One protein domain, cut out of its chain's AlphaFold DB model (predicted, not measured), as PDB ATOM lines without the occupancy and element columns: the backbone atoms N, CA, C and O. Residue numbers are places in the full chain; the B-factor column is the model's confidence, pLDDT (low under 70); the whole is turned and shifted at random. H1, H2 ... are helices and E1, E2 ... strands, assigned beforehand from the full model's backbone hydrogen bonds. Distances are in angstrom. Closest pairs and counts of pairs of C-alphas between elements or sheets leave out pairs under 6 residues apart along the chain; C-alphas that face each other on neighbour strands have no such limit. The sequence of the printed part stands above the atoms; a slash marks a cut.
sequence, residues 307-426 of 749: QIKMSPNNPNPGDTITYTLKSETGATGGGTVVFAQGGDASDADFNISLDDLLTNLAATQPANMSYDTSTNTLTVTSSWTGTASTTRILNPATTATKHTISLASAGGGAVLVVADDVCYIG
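This is residues 307 to 426 of the 749 residues of the protein "Glycoside hydrolase family 5" of Rhizobium leguminosarum bv. trifolii (strain WSM2304) (UniProt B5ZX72). Two strongly twisted sheets make an elongated sandwich, a curled sheet of five strands with a smaller sheet of three, partly face to face. Edge strands E9 and E1 come together on one side, while H1 covers the other side between E4 and E6. The printed part has 120 residues, with named elements in the order E1 E2 E3 H1 E4 E5 E6 E7 E8 E9. Both sheets, E4 - E5 - E3 - E7 - E9 and E1 - E2 - E6, are antiparallel, and the class is mostly strand. The whole is compact, with a radius of gyration of the C-alphas of 14.0 A, and spans 41 by 25 by 24 A.

In the larger sheet, E4 is residues 369 to 372, E5 377 to 380, E3 336 to 343, 23.3 A long, E7 402 to 408, 19.2 A, and E9 421 to 424, its last C-alpha at (17.938, 4.529, -34.628). In the smaller, E1 is residues 307 to 311, beginning at C-alpha 307 (13.556, 8.396, -16.888), E2 320 to 332, 31.1 A, and E6 383 to 393, 29.9 A. H1 is residues 354 to 363, 14.0 A. E8, residues 417 to 419, pairs with no named strand.

E3 pairs with E5, N 337 and O 378 being 2.9 A apart, and with E7, N 340 and O 406 being 3.0 A apart. E4 and E5 form a hairpin, with N 370 and O 379 at 2.8 A; E7 and E9 have N 403 and O 423 at 3.0 A. E3, H1 and E4 form a split strand-helix-strand unit, two strands running the same way with E5 between them, its crossover right-handed. E1 and E2 form a hairpin, with N 309 and O 324 at 2.8 A; E2 and E6 have N 323 and O 390 at 2.8 A. E2 bends by 84 degrees at residue 329, and E6 by 70 degrees at residue 386. The closest C-alphas of E1 and E9 are those of Lys 309 and Asp 421, 5.4 A apart. H1 is on both sheets, at heights of 8.2 A over the larger and 8.3 A over the smaller; its closest C-alphas to E6 are Leu 361 and Thr 390, 5.7 A. In H1 every O i to N i+4 pair is within hydrogen-bond range. E8 runs on into E9 at 40 degrees.

The C-alphas of Ala 397 and Gly 413, the two farthest apart, are 41.6 A apart. The printed part has no cut, and no link is long. Mean pLDDT of the printed part is 75.0; 29 residues are under 70, among them residues 328 to 333 and 408 to 426.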
ATOM      1  N   GLN A 307      13.179   9.273 -15.787       70.81
ATOM      2  CA  GLN A 307      13.556   8.396 -16.888       70.81
ATOM      3  C   GLN A 307      12.771   8.810 -18.121       70.81
ATOM      4  O   GLN A 307      11.569   9.059 -18.025       70.81
ATOM      5  N   ILE A 308      13.426   8.843 -19.276       74.44
ATOM      6  CA  ILE A 308      12.736   8.936 -20.558       74.44
ATOM      7  C   ILE A 308      12.904   7.618 -21.302       74.44
ATOM      8  O   ILE A 308      13.974   7.019 -21.260       74.44
ATOM      9  N   LYS A 309      11.839   7.171 -21.963       76.12
ATOM     10  CA  LYS A 309      11.844   6.015 -22.855       76.12
ATOM     11  C   LYS A 309      11.225   6.379 -24.201       76.12
ATOM     12  O   LYS A 309      10.255   7.129 -24.237       76.12
ATOM     13  N   MET A 310      11.748   5.834 -25.287       78.19
ATOM     14  CA  MET A 310      11.209   5.897 -26.637       78.19
ATOM     15  C   MET A 310      10.618   4.543 -27.032       78.19
ATOM     16  O   MET A 310      11.066   3.490 -26.586       78.19
ATOM     17  N   SER A 311       9.591   4.551 -27.876       79.56
ATOM     18  CA  SER A 311       9.041   3.338 -28.478       79.56
ATOM     19  C   SER A 311       8.401   3.654 -29.834       79.56
ATOM     20  O   SER A 311       7.629   4.607 -29.902       79.56
ATOM     21  N   PRO A 312       8.621   2.845 -30.885       73.62
ATOM     22  CA  PRO A 312       9.504   1.677 -30.910       73.62
ATOM     23  C   PRO A 312      10.988   2.089 -30.897       73.62
ATOM     24  O   PRO A 312      11.330   3.205 -31.269       73.62
ATOM     25  N   ASN A 313      11.878   1.184 -30.481       67.19
ATOM     26  CA  ASN A 313      13.315   1.483 -30.338       67.19
ATOM     27  C   ASN A 313      14.040   1.635 -31.695       67.19
ATOM     28  O   ASN A 313      15.096   2.253 -31.756       67.19
ATOM     29  N   ASN A 314      13.459   1.094 -32.774       71.25
ATOM     30  CA  ASN A 314      13.944   1.198 -34.156       71.25
ATOM     31  C   ASN A 314      12.783   1.599 -35.083       71.25
ATOM     32  O   ASN A 314      12.238   0.743 -35.785       71.25
ATOM     33  N   PRO A 315      12.334   2.861 -35.024       77.44
ATOM     34  CA  PRO A 315      11.233   3.340 -35.846       77.44
ATOM     35  C   PRO A 315      11.658   3.451 -37.315       77.44
ATOM     36  O   PRO A 315      12.771   3.875 -37.633       77.44
ATOM     37  N   ASN A 316      10.757   3.105 -38.225       83.12
ATOM     38  CA  ASN A 316      10.898   3.362 -39.652       83.12
ATOM     39  C   ASN A 316      10.356   4.757 -40.003       83.12
ATOM     40  O   ASN A 316       9.473   5.258 -39.305       83.12
ATOM     41  N   PRO A 317      10.830   5.390 -41.093       83.62
ATOM     42  CA  PRO A 317      10.218   6.609 -41.623       83.62
ATOM     43  C   PRO A 317       8.696   6.469 -41.762       83.62
ATOM     44  O   PRO A 317       8.209   5.529 -42.389       83.62
ATOM     45  N   GLY A 318       7.948   7.402 -41.167       84.50
ATOM     46  CA  GLY A 318       6.486   7.354 -41.073       84.50
ATOM     47  C   GLY A 318       5.928   6.759 -39.774       84.50
ATOM     48  O   GLY A 318       4.734   6.924 -39.517       84.50
ATOM     49  N   ASP A 319       6.750   6.113 -38.940       88.38
ATOM     50  CA  ASP A 319       6.299   5.547 -37.667       88.38
ATOM     51  C   ASP A 319       6.022   6.637 -36.618       88.38
ATOM     52  O   ASP A 319       6.669   7.690 -36.560       88.38
ATOM     53  N   THR A 320       5.069   6.345 -35.732       90.31
ATOM     54  CA  THR A 320       4.832   7.133 -34.520       90.31
ATOM     55  C   THR A 320       5.809   6.704 -33.430       90.31
ATOM     56  O   THR A 320       5.778   5.561 -32.973       90.31
ATOM     57  N   ILE A 321       6.626   7.642 -32.961       86.44
ATOM     58  CA  ILE A 321       7.492   7.482 -31.796       86.44
ATOM     59  C   ILE A 321       6.757   8.002 -30.561       86.44
ATOM     60  O   ILE A 321       6.344   9.159 -30.504       86.44
ATOM     61  N   THR A 322       6.615   7.143 -29.559       86.69
ATOM     62  CA  THR A 322       6.109   7.475 -28.227       86.69
ATOM     63  C   THR A 322       7.273   7.747 -27.294       86.69
ATOM     64  O   THR A 322       8.147   6.900 -27.138       86.69
ATOM     65  N   TYR A 323       7.251   8.909 -26.655       83.69
ATOM     66  CA  TYR A 323       8.162   9.300 -25.595       83.69
ATOM     67  C   TYR A 323       7.428   9.194 -24.268       83.69
ATOM     68  O   TYR A 323       6.368   9.791 -24.087       83.69
ATOM     69  N   THR A 324       7.998   8.443 -23.341       82.81
ATOM     70  CA  THR A 324       7.432   8.145 -22.034       82.81
ATOM     71  C   THR A 324       8.374   8.687 -20.970       82.81
ATOM     72  O   THR A 324       9.448   8.134 -20.756       82.81
ATOM     73  N   LEU A 325       7.975   9.775 -20.314       80.62
ATOM     74  CA  LEU A 325       8.644  10.299 -19.130       80.62
ATOM     75  C   LEU A 325       8.078   9.589 -17.902       80.62
ATOM     76  O   LEU A 325       6.862   9.546 -17.713       80.62
ATOM     77  N   LYS A 326       8.946   9.059 -17.050       76.94
ATOM     78  CA  LYS A 326       8.576   8.391 -15.805       76.94
ATOM     79  C   LYS A 326       9.298   9.043 -14.635       76.94
ATOM     80  O   LYS A 326      10.501   9.283 -14.721       76.94
ATOM     81  N   SER A 327       8.571   9.284 -13.548       72.56
ATOM     82  CA  SER A 327       9.151   9.532 -12.231       72.56
ATOM     83  C   SER A 327       8.743   8.410 -11.286       72.56
ATOM     84  O   SER A 327       7.576   8.307 -10.903       72.56
ATOM     85  N   GLU A 328       9.698   7.527 -10.982       57.03
ATOM     86  CA  GLU A 328       9.488   6.340 -10.136       57.03
ATOM     87  C   GLU A 328       9.417   6.702  -8.656       57.03
ATOM     88  O   GLU A 328       8.555   6.195  -7.954       57.03
ATOM     89  N   THR A 329      10.272   7.624  -8.221       54.59
ATOM     90  CA  THR A 329      10.440   8.016  -6.813       54.59
ATOM     91  C   THR A 329       9.571   9.211  -6.418       54.59
ATOM     92  O   THR A 329       9.669   9.723  -5.309       54.59
ATOM     93  N   GLY A 330       8.776   9.721  -7.362       60.47
ATOM     94  CA  GLY A 330       8.067  10.982  -7.228       60.47
ATOM     95  C   GLY A 330       8.975  12.212  -7.310       60.47
ATOM     96  O   GLY A 330      10.151  12.214  -6.942       60.47
ATOM     97  N   ALA A 331       8.402  13.296  -7.811       65.44
ATOM     98  CA  ALA A 331       9.002  14.614  -7.867       65.44
ATOM     99  C   ALA A 331       8.173  15.578  -7.022       65.44
ATOM    100  O   ALA A 331       6.962  15.687  -7.206       65.44
ATOM    101  N   THR A 332       8.812  16.282  -6.093       64.56
ATOM    102  CA  THR A 332       8.186  17.364  -5.325       64.56
ATOM    103  C   THR A 332       8.199  18.672  -6.120       64.56
ATOM    104  O   THR A 332       8.943  18.826  -7.092       64.56
ATOM    105  N   GLY A 333       7.355  19.623  -5.725       67.50
ATOM    106  CA  GLY A 333       7.247  20.931  -6.363       67.50
ATOM    107  C   GLY A 333       8.593  21.653  -6.378       67.50
ATOM    108  O   GLY A 333       9.216  21.837  -5.334       67.50
ATOM    109  N   GLY A 334       9.044  22.039  -7.570       70.94
ATOM    110  CA  GLY A 334      10.372  22.584  -7.844       70.94
ATOM    111  C   GLY A 334      11.360  21.584  -8.459       70.94
ATOM    112  O   GLY A 334      12.448  21.996  -8.854       70.94
ATOM    113  N   GLY A 335      11.014  20.296  -8.577       73.38
ATOM    114  CA  GLY A 335      11.837  19.314  -9.288       73.38
ATOM    115  C   GLY A 335      11.975  19.674 -10.769       73.38
ATOM    116  O   GLY A 335      10.968  19.879 -11.443       73.38
ATOM    117  N   THR A 336      13.205  19.751 -11.278       75.38
ATOM    118  CA  THR A 336      13.491  20.154 -12.664       75.38
ATOM    119  C   THR A 336      14.289  19.099 -13.414       75.38
ATOM    120  O   THR A 336      15.171  18.447 -12.850       75.38
ATOM    121  N   VAL A 337      14.008  18.955 -14.707       75.88
ATOM    122  CA  VAL A 337      14.811  18.154 -15.632       75.88
ATOM    123  C   VAL A 337      14.964  18.896 -16.954       75.88
ATOM    124  O   VAL A 337      14.004  19.446 -17.490       75.88
ATOM    125  N   VAL A 338      16.190  18.930 -17.463       79.44
ATOM    126  CA  VAL A 338      16.537  19.534 -18.748       79.44
ATOM    127  C   VAL A 338      16.499  18.456 -19.815       79.44
ATOM    128  O   VAL A 338      17.103  17.394 -19.651       79.44
ATOM    129  N   PHE A 339      15.818  18.740 -20.917       80.44
ATOM    130  CA  PHE A 339      15.810  17.887 -22.095       80.44
ATOM    131  C   PHE A 339      16.877  18.352 -23.079       80.44
ATOM    132  O   PHE A 339      16.992  19.536 -23.395       80.44
ATOM    133  N   ALA A 340      17.640  17.399 -23.602       76.25
ATOM    134  CA  ALA A 340      18.569  17.639 -24.692       76.25
ATOM    135  C   ALA A 340      18.293  16.658 -25.829       76.25
ATOM    136  O   ALA A 340      18.269  15.444 -25.620       76.25
ATOM    137  N   GLN A 341      18.105  17.201 -27.030       78.62
ATOM    138  CA  GLN A 341      18.083  16.434 -28.269       78.62
ATOM    139  C   GLN A 341      19.486  16.370 -28.869       78.62
ATOM    140  O   GLN A 341      20.253  17.330 -28.810       78.62
ATOM    141  N   GLY A 342      19.805  15.227 -29.467       74.88
ATOM    142  CA  GLY A 342      21.064  15.008 -30.166       74.88
ATOM    143  C   GLY A 342      20.951  13.921 -31.232       74.88
ATOM    144  O   GLY A 342      19.867  13.391 -31.495       74.88
ATOM    145  N   GLY A 343      22.096  13.581 -31.819       75.19
ATOM    146  CA  GLY A 343      22.177  12.710 -32.990       75.19
ATOM    147  C   GLY A 343      22.091  13.493 -34.299       75.19
ATOM    148  O   GLY A 343      22.282  14.708 -34.315       75.19
ATOM    149  N   ASP A 344      21.828  12.776 -35.387       73.62
ATOM    150  CA  ASP A 344      21.764  13.336 -36.742       73.62
ATOM    151  C   ASP A 344      20.344  13.804 -37.105       73.62
ATOM    152  O   ASP A 344      20.174  14.595 -38.029       73.62
ATOM    153  N   ALA A 345      19.327  13.330 -36.373       74.38
ATOM    154  CA  ALA A 345      17.932  13.717 -36.571       74.38
ATOM    155  C   ALA A 345      17.616  15.074 -35.922       74.38
ATOM    156  O   ALA A 345      17.770  15.271 -34.708       74.38
ATOM    157  N   SER A 346      17.099  15.992 -36.729       82.44
ATOM    158  CA  SER A 346      16.683  17.339 -36.338       82.44
ATOM    159  C   SER A 346      15.170  17.423 -36.102       82.44
ATOM    160  O   SER A 346      14.425  16.512 -36.440       82.44
ATOM    161  N   ASP A 347      14.672  18.535 -35.556       83.56
ATOM    162  CA  ASP A 347      13.220  18.751 -35.428       83.56
ATOM    163  C   ASP A 347      12.482  18.784 -36.777       83.56
ATOM    164  O   ASP A 347      11.296  18.467 -36.830       83.56
ATOM    165  N   ALA A 348      13.171  19.103 -37.879       85.06
ATOM    166  CA  ALA A 348      12.586  19.076 -39.223       85.06
ATOM    167  C   ALA A 348      12.260  17.650 -39.714       85.06
ATOM    168  O   ALA A 348      11.489  17.479 -40.661       85.06
ATOM    169  N   ASP A 349      12.824  16.633 -39.057       84.00
ATOM    170  CA  ASP A 349      12.547  15.223 -39.321       84.00
ATOM    171  C   ASP A 349      11.243  14.746 -38.670       84.00
ATOM    172  O   ASP A 349      10.806  13.623 -38.906       84.00
ATOM    173  N   PHE A 350      10.578  15.590 -37.880       86.94
ATOM    174  CA  PHE A 350       9.357  15.243 -37.163       86.94
ATOM    175  C   PHE A 350       8.204  16.182 -37.507       86.94
ATOM    176  O   PHE A 350       8.381  17.309 -37.961       86.94
ATOM    177  N   ASN A 351       6.979  15.710 -37.273       89.75
ATOM    178  CA  ASN A 351       5.769  16.500 -37.499       89.75
ATOM    179  C   ASN A 351       5.578  17.666 -36.509       89.75
ATOM    180  O   ASN A 351       4.800  18.572 -36.802       89.75
ATOM    181  N   ILE A 352       6.240  17.630 -35.350       87.56
ATOM    182  CA  ILE A 352       6.249  18.697 -34.341       87.56
ATOM    183  C   ILE A 352       7.656  18.845 -33.750       87.56
ATOM    184  O   ILE A 352       8.422  17.877 -33.736       87.56
ATOM    185  N   SER A 353       7.986  20.036 -33.247       89.31
ATOM    186  CA  SER A 353       9.277  20.318 -32.601       89.31
ATOM    187  C   SER A 353       9.391  19.690 -31.204       89.31
ATOM    188  O   SER A 353       8.401  19.203 -30.642       89.31
ATOM    189  N   LEU A 354      10.598  19.679 -30.623       84.44
ATOM    190  CA  LEU A 354      10.803  19.241 -29.235       84.44
ATOM    191  C   LEU A 354      10.094  20.118 -28.234       84.44
ATOM    192  O   LEU A 354       9.481  19.592 -27.303       84.44
ATOM    193  N   ASP A 355      10.080  21.414 -28.494       89.44
ATOM    194  CA  ASP A 355       9.361  22.349 -27.654       89.44
ATOM    195  C   ASP A 355       7.855  22.103 -27.686       89.44
ATOM    196  O   ASP A 355       7.224  22.051 -26.630       89.44
ATOM    197  N   ASP A 356       7.280  21.855 -28.863       89.88
ATOM    198  CA  ASP A 356       5.854  21.539 -28.988       89.88
ATOM    199  C   ASP A 356       5.514  20.207 -28.306       89.88
ATOM    200  O   ASP A 356       4.494  20.086 -27.623       89.88
ATOM    201  N   LEU A 357       6.379  19.197 -28.450       88.88
ATOM    202  CA  LEU A 357       6.202  17.890 -27.818       88.88
ATOM    203  C   LEU A 357       6.161  17.995 -26.290       88.88
ATOM    204  O   LEU A 357       5.281  17.401 -25.657       88.88
ATOM    205  N   LEU A 358       7.118  18.719 -25.706       88.44
ATOM    206  CA  LEU A 358       7.261  18.874 -24.259       88.44
ATOM    207  C   LEU A 358       6.220  19.842 -23.683       88.44
ATOM    208  O   LEU A 358       5.701  19.597 -22.594       88.44
ATOM    209  N   THR A 359       5.821  20.862 -24.446       89.75
ATOM    210  CA  THR A 359       4.668  21.716 -24.121       89.75
ATOM    211  C   THR A 359       3.389  20.885 -24.044       89.75
ATOM    212  O   THR A 359       2.650  20.975 -23.063       89.75
ATOM    213  N   ASN A 360       3.154  20.010 -25.029       87.31
ATOM    214  CA  ASN A 360       2.015  19.094 -25.014       87.31
ATOM    215  C   ASN A 360       2.089  18.122 -23.830       87.31
ATOM    216  O   ASN A 360       1.083  17.917 -23.155       87.31
ATOM    217  N   LEU A 361       3.271  17.566 -23.534       86.50
ATOM    218  CA  LEU A 361       3.475  16.684 -22.380       86.50
ATOM    219  C   LEU A 361       3.093  17.385 -21.069       86.50
ATOM    220  O   LEU A 361       2.293  16.844 -20.306       86.50
ATOM    221  N   ALA A 362       3.594  18.600 -20.832       85.81
ATOM    222  CA  ALA A 362       3.246  19.389 -19.650       85.81
ATOM    223  C   ALA A 362       1.740  19.713 -19.599       85.81
ATOM    224  O   ALA A 362       1.119  19.613 -18.543       85.81
ATOM    225  N   ALA A 363       1.122  20.007 -20.747       84.06
ATOM    226  CA  ALA A 363      -0.311  20.283 -20.846       84.06
ATOM    227  C   ALA A 363      -1.208  19.067 -20.546       84.06
ATOM    228  O   ALA A 363      -2.362  19.257 -20.166       84.06
ATOM    229  N   THR A 364      -0.707  17.828 -20.667       80.19
ATOM    230  CA  THR A 364      -1.452  16.631 -20.219       80.19
ATOM    231  C   THR A 364      -1.515  16.489 -18.695       80.19
ATOM    232  O   THR A 364      -2.357  15.751 -18.188       80.19
ATOM    233  N   GLN A 365      -0.655  17.202 -17.960       75.00
ATOM    234  CA  GLN A 365      -0.578  17.194 -16.494       75.00
ATOM    235  C   GLN A 365      -0.438  18.633 -15.948       75.00
ATOM    236  O   GLN A 365       0.496  18.930 -15.197       75.00
ATOM    237  N   PRO A 366      -1.352  19.558 -16.295       63.06
ATOM    238  CA  PRO A 366      -1.124  20.998 -16.151       63.06
ATOM    239  C   PRO A 366      -1.123  21.476 -14.691       63.06
ATOM    240  O   PRO A 366      -0.631  22.560 -14.393       63.06
ATOM    241  N   ALA A 367      -1.669  20.679 -13.768       69.75
ATOM    242  CA  ALA A 367      -1.625  20.959 -12.333       69.75
ATOM    243  C   ALA A 367      -0.263  20.616 -11.697       69.75
ATOM    244  O   ALA A 367       0.038  21.083 -10.591       69.75
ATOM    245  N   ASN A 368       0.555  19.812 -12.386       80.00
ATOM    246  CA  ASN A 368       1.728  19.169 -11.801       80.00
ATOM    247  C   ASN A 368       3.015  19.437 -12.586       80.00
ATOM    248  O   ASN A 368       4.087  19.227 -12.028       80.00
ATOM    249  N   MET A 369       2.950  19.882 -13.846       85.81
ATOM    250  CA  MET A 369       4.124  20.115 -14.690       85.81
ATOM    251  C   MET A 369       4.009  21.402 -15.514       85.81
ATOM    252  O   MET A 369       2.933  21.792 -15.957       85.81
ATOM    253  N   SER A 370       5.153  22.037 -15.755       88.44
ATOM    254  CA  SER A 370       5.327  23.173 -16.665       88.44
ATOM    255  C   SER A 370       6.608  22.989 -17.480       88.44
ATOM    256  O   SER A 370       7.544  22.352 -17.003       88.44
ATOM    257  N   TYR A 371       6.650  23.520 -18.700       90.12
ATOM    258  CA  TYR A 371       7.823  23.451 -19.573       90.12
ATOM    259  C   TYR A 371       8.264  24.860 -19.975       90.12
ATOM    260  O   TYR A 371       7.440  25.664 -20.414       90.12
ATOM    261  N   ASP A 372       9.552  25.152 -19.802       89.19
ATOM    262  CA  ASP A 372      10.201  26.389 -20.224       89.19
ATOM    263  C   ASP A 372      11.051  26.126 -21.473       89.19
ATOM    264  O   ASP A 372      12.144  25.558 -21.398       89.19
ATOM    265  N   THR A 373      10.547  26.584 -22.618       88.94
ATOM    266  CA  THR A 373      11.190  26.454 -23.934       88.94
ATOM    267  C   THR A 373      12.511  27.225 -24.029       88.94
ATOM    268  O   THR A 373      13.319  26.962 -24.906       88.94
ATOM    269  N   SER A 374      12.756  28.220 -23.165       85.94
ATOM    270  CA  SER A 374      13.991  29.017 -23.223       85.94
ATOM    271  C   SER A 374      15.191  28.304 -22.599       85.94
ATOM    272  O   SER A 374      16.339  28.594 -22.942       85.94
ATOM    273  N   THR A 375      14.926  27.360 -21.696       84.44
ATOM    274  CA  THR A 375      15.939  26.594 -20.960       84.44
ATOM    275  C   THR A 375      15.839  25.087 -21.205       84.44
ATOM    276  O   THR A 375      16.622  24.330 -20.635       84.44
ATOM    277  N   ASN A 376      14.886  24.645 -22.033       85.75
ATOM    278  CA  ASN A 376      14.493  23.246 -22.228       85.75
ATOM    279  C   ASN A 376      14.207  22.515 -20.911       85.75
ATOM    280  O   ASN A 376      14.494  21.321 -20.769       85.75
ATOM    281  N   THR A 377      13.665  23.234 -19.929       86.50
ATOM    282  CA  THR A 377      13.477  22.719 -18.572       86.50
ATOM    283  C   THR A 377      12.020  22.377 -18.333       86.50
ATOM    284  O   THR A 377      11.141  23.234 -18.405       86.50
ATOM    285  N   LEU A 378      11.758  21.125 -17.974       86.12
ATOM    286  CA  LEU A 378      10.481  20.713 -17.412       86.12
ATOM    287  C   LEU A 378      10.553  20.811 -15.889       86.12
ATOM    288  O   LEU A 378      11.457  20.259 -15.266       86.12
ATOM    289  N   THR A 379       9.591  21.513 -15.298       86.06
ATOM    290  CA  THR A 379       9.484  21.742 -13.857       86.06
ATOM    291  C   THR A 379       8.209  21.110 -13.326       86.06
ATOM    292  O   THR A 379       7.114  21.425 -13.796       86.06
ATOM    293  N   VAL A 380       8.336  20.268 -12.305       82.50
ATOM    294  CA  VAL A 380       7.212  19.748 -11.529       82.50
ATOM    295  C   VAL A 380       6.742  20.844 -10.580       82.50
ATOM    296  O   VAL A 380       7.507  21.313  -9.745       82.50
ATOM    297  N   THR A 381       5.507  21.312 -10.721       82.38
ATOM    298  CA  THR A 381       5.001  22.512 -10.030       82.38
ATOM    299  C   THR A 381       4.458  22.235  -8.627       82.38
ATOM    300  O   THR A 381       4.384  23.159  -7.821       82.38
ATOM    301  N   SER A 382       4.081  20.993  -8.312       77.56
ATOM    302  CA  SER A 382       3.412  20.631  -7.050       77.56
ATOM    303  C   SER A 382       3.885  19.284  -6.487       77.56
ATOM    304  O   SER A 382       4.678  19.251  -5.551       77.56
ATOM    305  N   SER A 383       3.433  18.173  -7.057       76.38
ATOM    306  CA  SER A 383       3.995  16.838  -6.863       76.38
ATOM    307  C   SER A 383       3.609  15.945  -8.038       76.38
ATOM    308  O   SER A 383       2.512  16.058  -8.588       76.38
ATOM    309  N   TRP A 384       4.504  15.066  -8.473       74.19
ATOM    310  CA  TRP A 384       4.225  14.159  -9.581       74.19
ATOM    311  C   TRP A 384       4.940  12.828  -9.408       74.19
ATOM    312  O   TRP A 384       6.163  12.784  -9.366       74.19
ATOM    313  N   THR A 385       4.165  11.749  -9.367       76.12
ATOM    314  CA  THR A 385       4.655  10.370  -9.403       76.12
ATOM    315  C   THR A 385       3.895   9.652 -10.504       76.12
ATOM    316  O   THR A 385       2.679   9.812 -10.625       76.12
ATOM    317  N   GLY A 386       4.596   8.870 -11.319       74.19
ATOM    318  CA  GLY A 386       3.973   8.090 -12.380       74.19
ATOM    319  C   GLY A 386       4.583   8.346 -13.749       74.19
ATOM    320  O   GLY A 386       5.779   8.590 -13.888       74.19
ATOM    321  N   THR A 387       3.760   8.186 -14.781       82.38
ATOM    322  CA  THR A 387       4.199   8.164 -16.176       82.38
ATOM    323  C   THR A 387       3.387   9.149 -17.002       82.38
ATOM    324  O   THR A 387       2.162   9.165 -16.928       82.38
ATOM    325  N   ALA A 388       4.069   9.951 -17.811       84.00
ATOM    326  CA  ALA A 388       3.474  10.837 -18.796       84.00
ATOM    327  C   ALA A 388       4.021  10.449 -20.168       84.00
ATOM    328  O   ALA A 388       5.187  10.085 -20.304       84.00
ATOM    329  N   SER A 389       3.172  10.450 -21.190       87.81
ATOM    330  CA  SER A 389       3.580  10.058 -22.535       87.81
ATOM    331  C   SER A 389       3.070  11.036 -23.571       87.81
ATOM    332  O   SER A 389       2.001  11.622 -23.428       87.81
ATOM    333  N   THR A 390       3.864  11.201 -24.613       88.56
ATOM    334  CA  THR A 390       3.593  12.081 -25.742       88.56
ATOM    335  C   THR A 390       4.203  11.463 -26.994       88.56
ATOM    336  O   THR A 390       5.020  10.548 -26.900       88.56
ATOM    337  N   THR A 391       3.793  11.904 -28.178       90.50
ATOM    338  CA  THR A 391       4.157  11.228 -29.429       90.50
ATOM    339  C   THR A 391       4.579  12.202 -30.514       90.50
ATOM    340  O   THR A 391       3.972  13.264 -30.652       90.50
ATOM    341  N   ARG A 392       5.533  11.791 -31.353       89.56
ATOM    342  CA  ARG A 392       5.806  12.416 -32.655       89.56
ATOM    343  C   ARG A 392       5.672  11.411 -33.777       89.56
ATOM    344  O   ARG A 392       5.868  10.222 -33.570       89.56
ATOM    345  N   ILE A 393       5.380  11.908 -34.965       89.25
ATOM    346  CA  ILE A 393       5.414  11.132 -36.199       89.25
ATOM    347  C   ILE A 393       6.699  11.508 -36.921       89.25
ATOM    348  O   ILE A 393       6.956  12.692 -37.164       89.25
ATOM    349  N   LEU A 394       7.495  10.498 -37.243       85.94
ATOM    350  CA  LEU A 394       8.696  10.662 -38.037       85.94
ATOM    351  C   LEU A 394       8.322  10.927 -39.501       85.94
ATOM    352  O   LEU A 394       7.496  10.218 -40.079       85.94
ATOM    353  N   ASN A 395       8.937  11.931 -40.117       85.25
ATOM    354  CA  ASN A 395       8.680  12.283 -41.504       85.25
ATOM    355  C   ASN A 395       9.073  11.113 -42.436       85.25
ATOM    356  O   ASN A 395      10.193  10.607 -42.348       85.25
ATOM    357  N   PRO A 396       8.199  10.691 -43.372       83.38
ATOM    358  CA  PRO A 396       8.531   9.658 -44.356       83.38
ATOM    359  C   PRO A 396       9.754   9.968 -45.234       83.38
ATOM    360  O   PRO A 396      10.309   9.057 -45.841       83.38
ATOM    361  N   ALA A 397      10.159  11.240 -45.338       78.81
ATOM    362  CA  ALA A 397      11.335  11.666 -46.096       78.81
ATOM    363  C   ALA A 397      12.663  11.552 -45.318       78.81
ATOM    364  O   ALA A 397      13.724  11.740 -45.915       78.81
ATOM    365  N   THR A 398      12.622  11.266 -44.014       78.12
ATOM    366  CA  THR A 398      13.825  11.160 -43.180       78.12
ATOM    367  C   THR A 398      14.620   9.900 -43.525       78.12
ATOM    368  O   THR A 398      14.069   8.810 -43.681       78.12
ATOM    369  N   THR A 399      15.936  10.048 -43.667       70.00
ATOM    370  CA  THR A 399      16.871   8.940 -43.919       70.00
ATOM    371  C   THR A 399      17.311   8.268 -42.618       70.00
ATOM    372  O   THR A 399      17.010   8.759 -41.537       70.00
ATOM    373  N   ALA A 400      18.043   7.152 -42.697       62.34
ATOM    374  CA  ALA A 400      18.528   6.481 -41.495       62.34
ATOM    375  C   ALA A 400      19.473   7.388 -40.688       62.34
ATOM    376  O   ALA A 400      20.557   7.739 -41.157       62.34
ATOM    377  N   THR A 401      19.047   7.785 -39.490       70.44
ATOM    378  CA  THR A 401      19.732   8.770 -38.639       70.44
ATOM    379  C   THR A 401      19.642   8.369 -37.173       70.44
ATOM    380  O   THR A 401      18.636   7.810 -36.727       70.44
ATOM    381  N   LYS A 402      20.673   8.690 -36.390       76.94
ATOM    382  CA  LYS A 402      20.626   8.552 -34.930       76.94
ATOM    383  C   LYS A 402      19.725   9.644 -34.339       76.94
ATOM    384  O   LYS A 402      19.932  10.817 -34.643       76.94
ATOM    385  N   HIS A 403      18.789   9.287 -33.462       76.88
ATOM    386  CA  HIS A 403      18.002  10.246 -32.682       76.88
ATOM    387  C   HIS A 403      18.136   9.949 -31.188       76.88
ATOM    388  O   HIS A 403      17.912   8.825 -30.735       76.88
ATOM    389  N   THR A 404      18.508  10.960 -30.406       75.31
ATOM    390  CA  THR A 404      18.638  10.829 -28.952       75.31
ATOM    391  C   THR A 404      17.844  11.899 -28.241       75.31
ATOM    392  O   THR A 404      17.902  13.067 -28.628       75.31
ATOM    393  N   ILE A 405      17.212  11.510 -27.138       74.69
ATOM    394  CA  ILE A 405      16.749  12.438 -26.114       74.69
ATOM    395  C   ILE A 405      17.368  11.988 -24.803       74.69
ATOM    396  O   ILE A 405      17.126  10.883 -24.320       74.69
ATOM    397  N   SER A 406      18.181  12.868 -24.242       71.44
ATOM    398  CA  SER A 406      18.814  12.679 -22.944       71.44
ATOM    399  C   SER A 406      18.241  13.656 -21.933       71.44
ATOM    400  O   SER A 406      17.791  14.749 -22.291       71.44
ATOM    401  N   LEU A 407      18.303  13.260 -20.668       72.44
ATOM    402  CA  LEU A 407      17.895  14.088 -19.544       72.44
ATOM    403  C   LEU A 407      19.137  14.594 -18.803       72.44
ATOM    404  O   LEU A 407      20.127  13.877 -18.660       72.44
ATOM    405  N   ALA A 408      19.086  15.824 -18.303       64.31
ATOM    406  CA  ALA A 408      20.132  16.414 -17.474       64.31
ATOM    407  C   ALA A 408      19.533  17.203 -16.298       64.31
ATOM    408  O   ALA A 408      18.371  17.601 -16.318       64.31
ATOM    409  N   SER A 409      20.330  17.437 -15.253       59.75
ATOM    410  CA  SER A 409      19.959  18.343 -14.155       59.75
ATOM    411  C   SER A 409      20.088  19.805 -14.603       59.75
ATOM    412  O   SER A 409      21.067  20.155 -15.259       59.75
ATOM    413  N   ALA A 410      19.156  20.672 -14.186       55.72
ATOM    414  CA  ALA A 410      19.229  22.124 -14.408       55.72
ATOM    415  C   ALA A 410      20.284  22.844 -13.529       55.72
ATOM    416  O   ALA A 410      20.502  24.044 -13.685       55.72
ATOM    417  N   GLY A 411      20.963  22.114 -12.626       48.66
ATOM    418  CA  GLY A 411      21.937  22.633 -11.660       48.66
ATOM    419  C   GLY A 411      21.296  23.152 -10.360       48.66
ATOM    420  O   GLY A 411      20.362  23.942 -10.397       48.66
ATOM    421  N   GLY A 412      21.812  22.727  -9.193       44.19
ATOM    422  CA  GLY A 412      21.465  23.299  -7.873       44.19
ATOM    423  C   GLY A 412      20.800  22.375  -6.837       44.19
ATOM    424  O   GLY A 412      20.669  22.766  -5.682       44.19
ATOM    425  N   GLY A 413      20.437  21.143  -7.187       38.44
ATOM    426  CA  GLY A 413      19.843  20.169  -6.262       38.44
ATOM    427  C   GLY A 413      19.667  18.820  -6.951       38.44
ATOM    428  O   GLY A 413      19.429  18.772  -8.155       38.44
ATOM    429  N   ALA A 414      19.887  17.734  -6.212       40.41
ATOM    430  CA  ALA A 414      20.032  16.388  -6.748       40.41
ATOM    431  C   ALA A 414      18.771  15.925  -7.508       40.41
ATOM    432  O   ALA A 414      17.671  15.959  -6.973       40.41
ATOM    433  N   VAL A 415      18.969  15.457  -8.741       40.09
ATOM    434  CA  VAL A 415      18.064  14.627  -9.555       40.09
ATOM    435  C   VAL A 415      18.960  13.526 -10.118       40.09
ATOM    436  O   VAL A 415      19.965  13.830 -10.766       40.09
ATOM    437  N   LEU A 416      18.666  12.257  -9.820       40.22
ATOM    438  CA  LEU A 416      19.375  11.131 -10.429       40.22
ATOM    439  C   LEU A 416      18.750  10.912 -11.812       40.22
ATOM    440  O   LEU A 416      17.608  10.478 -11.912       40.22
ATOM    441  N   VAL A 417      19.469  11.236 -12.886       43.56
ATOM    442  CA  VAL A 417      19.059  10.831 -14.240       43.56
ATOM    443  C   VAL A 417      19.316   9.329 -14.359       43.56
ATOM    444  O   VAL A 417      20.469   8.901 -14.393       43.56
ATOM    445  N   VAL A 418      18.252   8.522 -14.341       42.62
ATOM    446  CA  VAL A 418      18.364   7.058 -14.175       42.62
ATOM    447  C   VAL A 418      18.456   6.324 -15.516       42.62
ATOM    448  O   VAL A 418      19.023   5.232 -15.550       42.62
ATOM    449  N   ALA A 419      17.977   6.920 -16.614       47.28
ATOM    450  CA  ALA A 419      18.089   6.357 -17.958       47.28
ATOM    451  C   ALA A 419      18.008   7.444 -19.045       47.28
ATOM    452  O   ALA A 419      17.116   8.294 -19.007       47.28
ATOM    453  N   ASP A 420      18.917   7.373 -20.019       55.16
ATOM    454  CA  ASP A 420      18.709   7.972 -21.338       55.16
ATOM    455  C   ASP A 420      18.071   6.931 -22.255       55.16
ATOM    456  O   ASP A 420      18.260   5.724 -22.057       55.16
ATOM    457  N   ASP A 421      17.389   7.395 -23.300       54.03
ATOM    458  CA  ASP A 421      16.956   6.514 -24.375       54.03
ATOM    459  C   ASP A 421      17.377   7.042 -25.744       54.03
ATOM    460  O   ASP A 421      17.594   8.238 -25.965       54.03
ATOM    461  N   VAL A 422      17.552   6.109 -26.666       55.91
ATOM    462  CA  VAL A 422      18.090   6.353 -27.999       55.91
ATOM    463  C   VAL A 422      17.400   5.425 -28.975       55.91
ATOM    464  O   VAL A 422      17.299   4.222 -28.740       55.91
ATOM    465  N   CYS A 423      16.963   5.984 -30.098       56.19
ATOM    466  CA  CYS A 423      16.425   5.209 -31.200       56.19
ATOM    467  C   CYS A 423      17.232   5.462 -32.476       56.19
ATOM    468  O   CYS A 423      17.750   6.557 -32.720       56.19
ATOM    469  N   TYR A 424      17.359   4.420 -33.294       55.81
ATOM    470  CA  TYR A 424      17.938   4.529 -34.628       55.81
ATOM    471  C   TYR A 424      16.811   4.471 -35.652       55.81
ATOM    472  O   TYR A 424      16.095   3.475 -35.771       55.81
ATOM    473  N   ILE A 425      16.643   5.572 -36.378       55.22
ATOM    474  CA  ILE A 425      15.609   5.727 -37.395       55.22
ATOM    475  C   ILE A 425      16.023   4.958 -38.649       55.22
ATOM    476  O   ILE A 425      17.174   5.051 -39.065       55.22
ATOM    477  N   GLY A 426      15.097   4.215 -39.263       48.12
ATOM    478  CA  GLY A 426      15.342   3.477 -40.511       48.12
ATOM    479  C   GLY A 426      16.240   2.245 -40.355       48.12
ATOM    480  O   GLY A 426      16.728   1.720 -41.355       48.12
TER     481      GLY A 426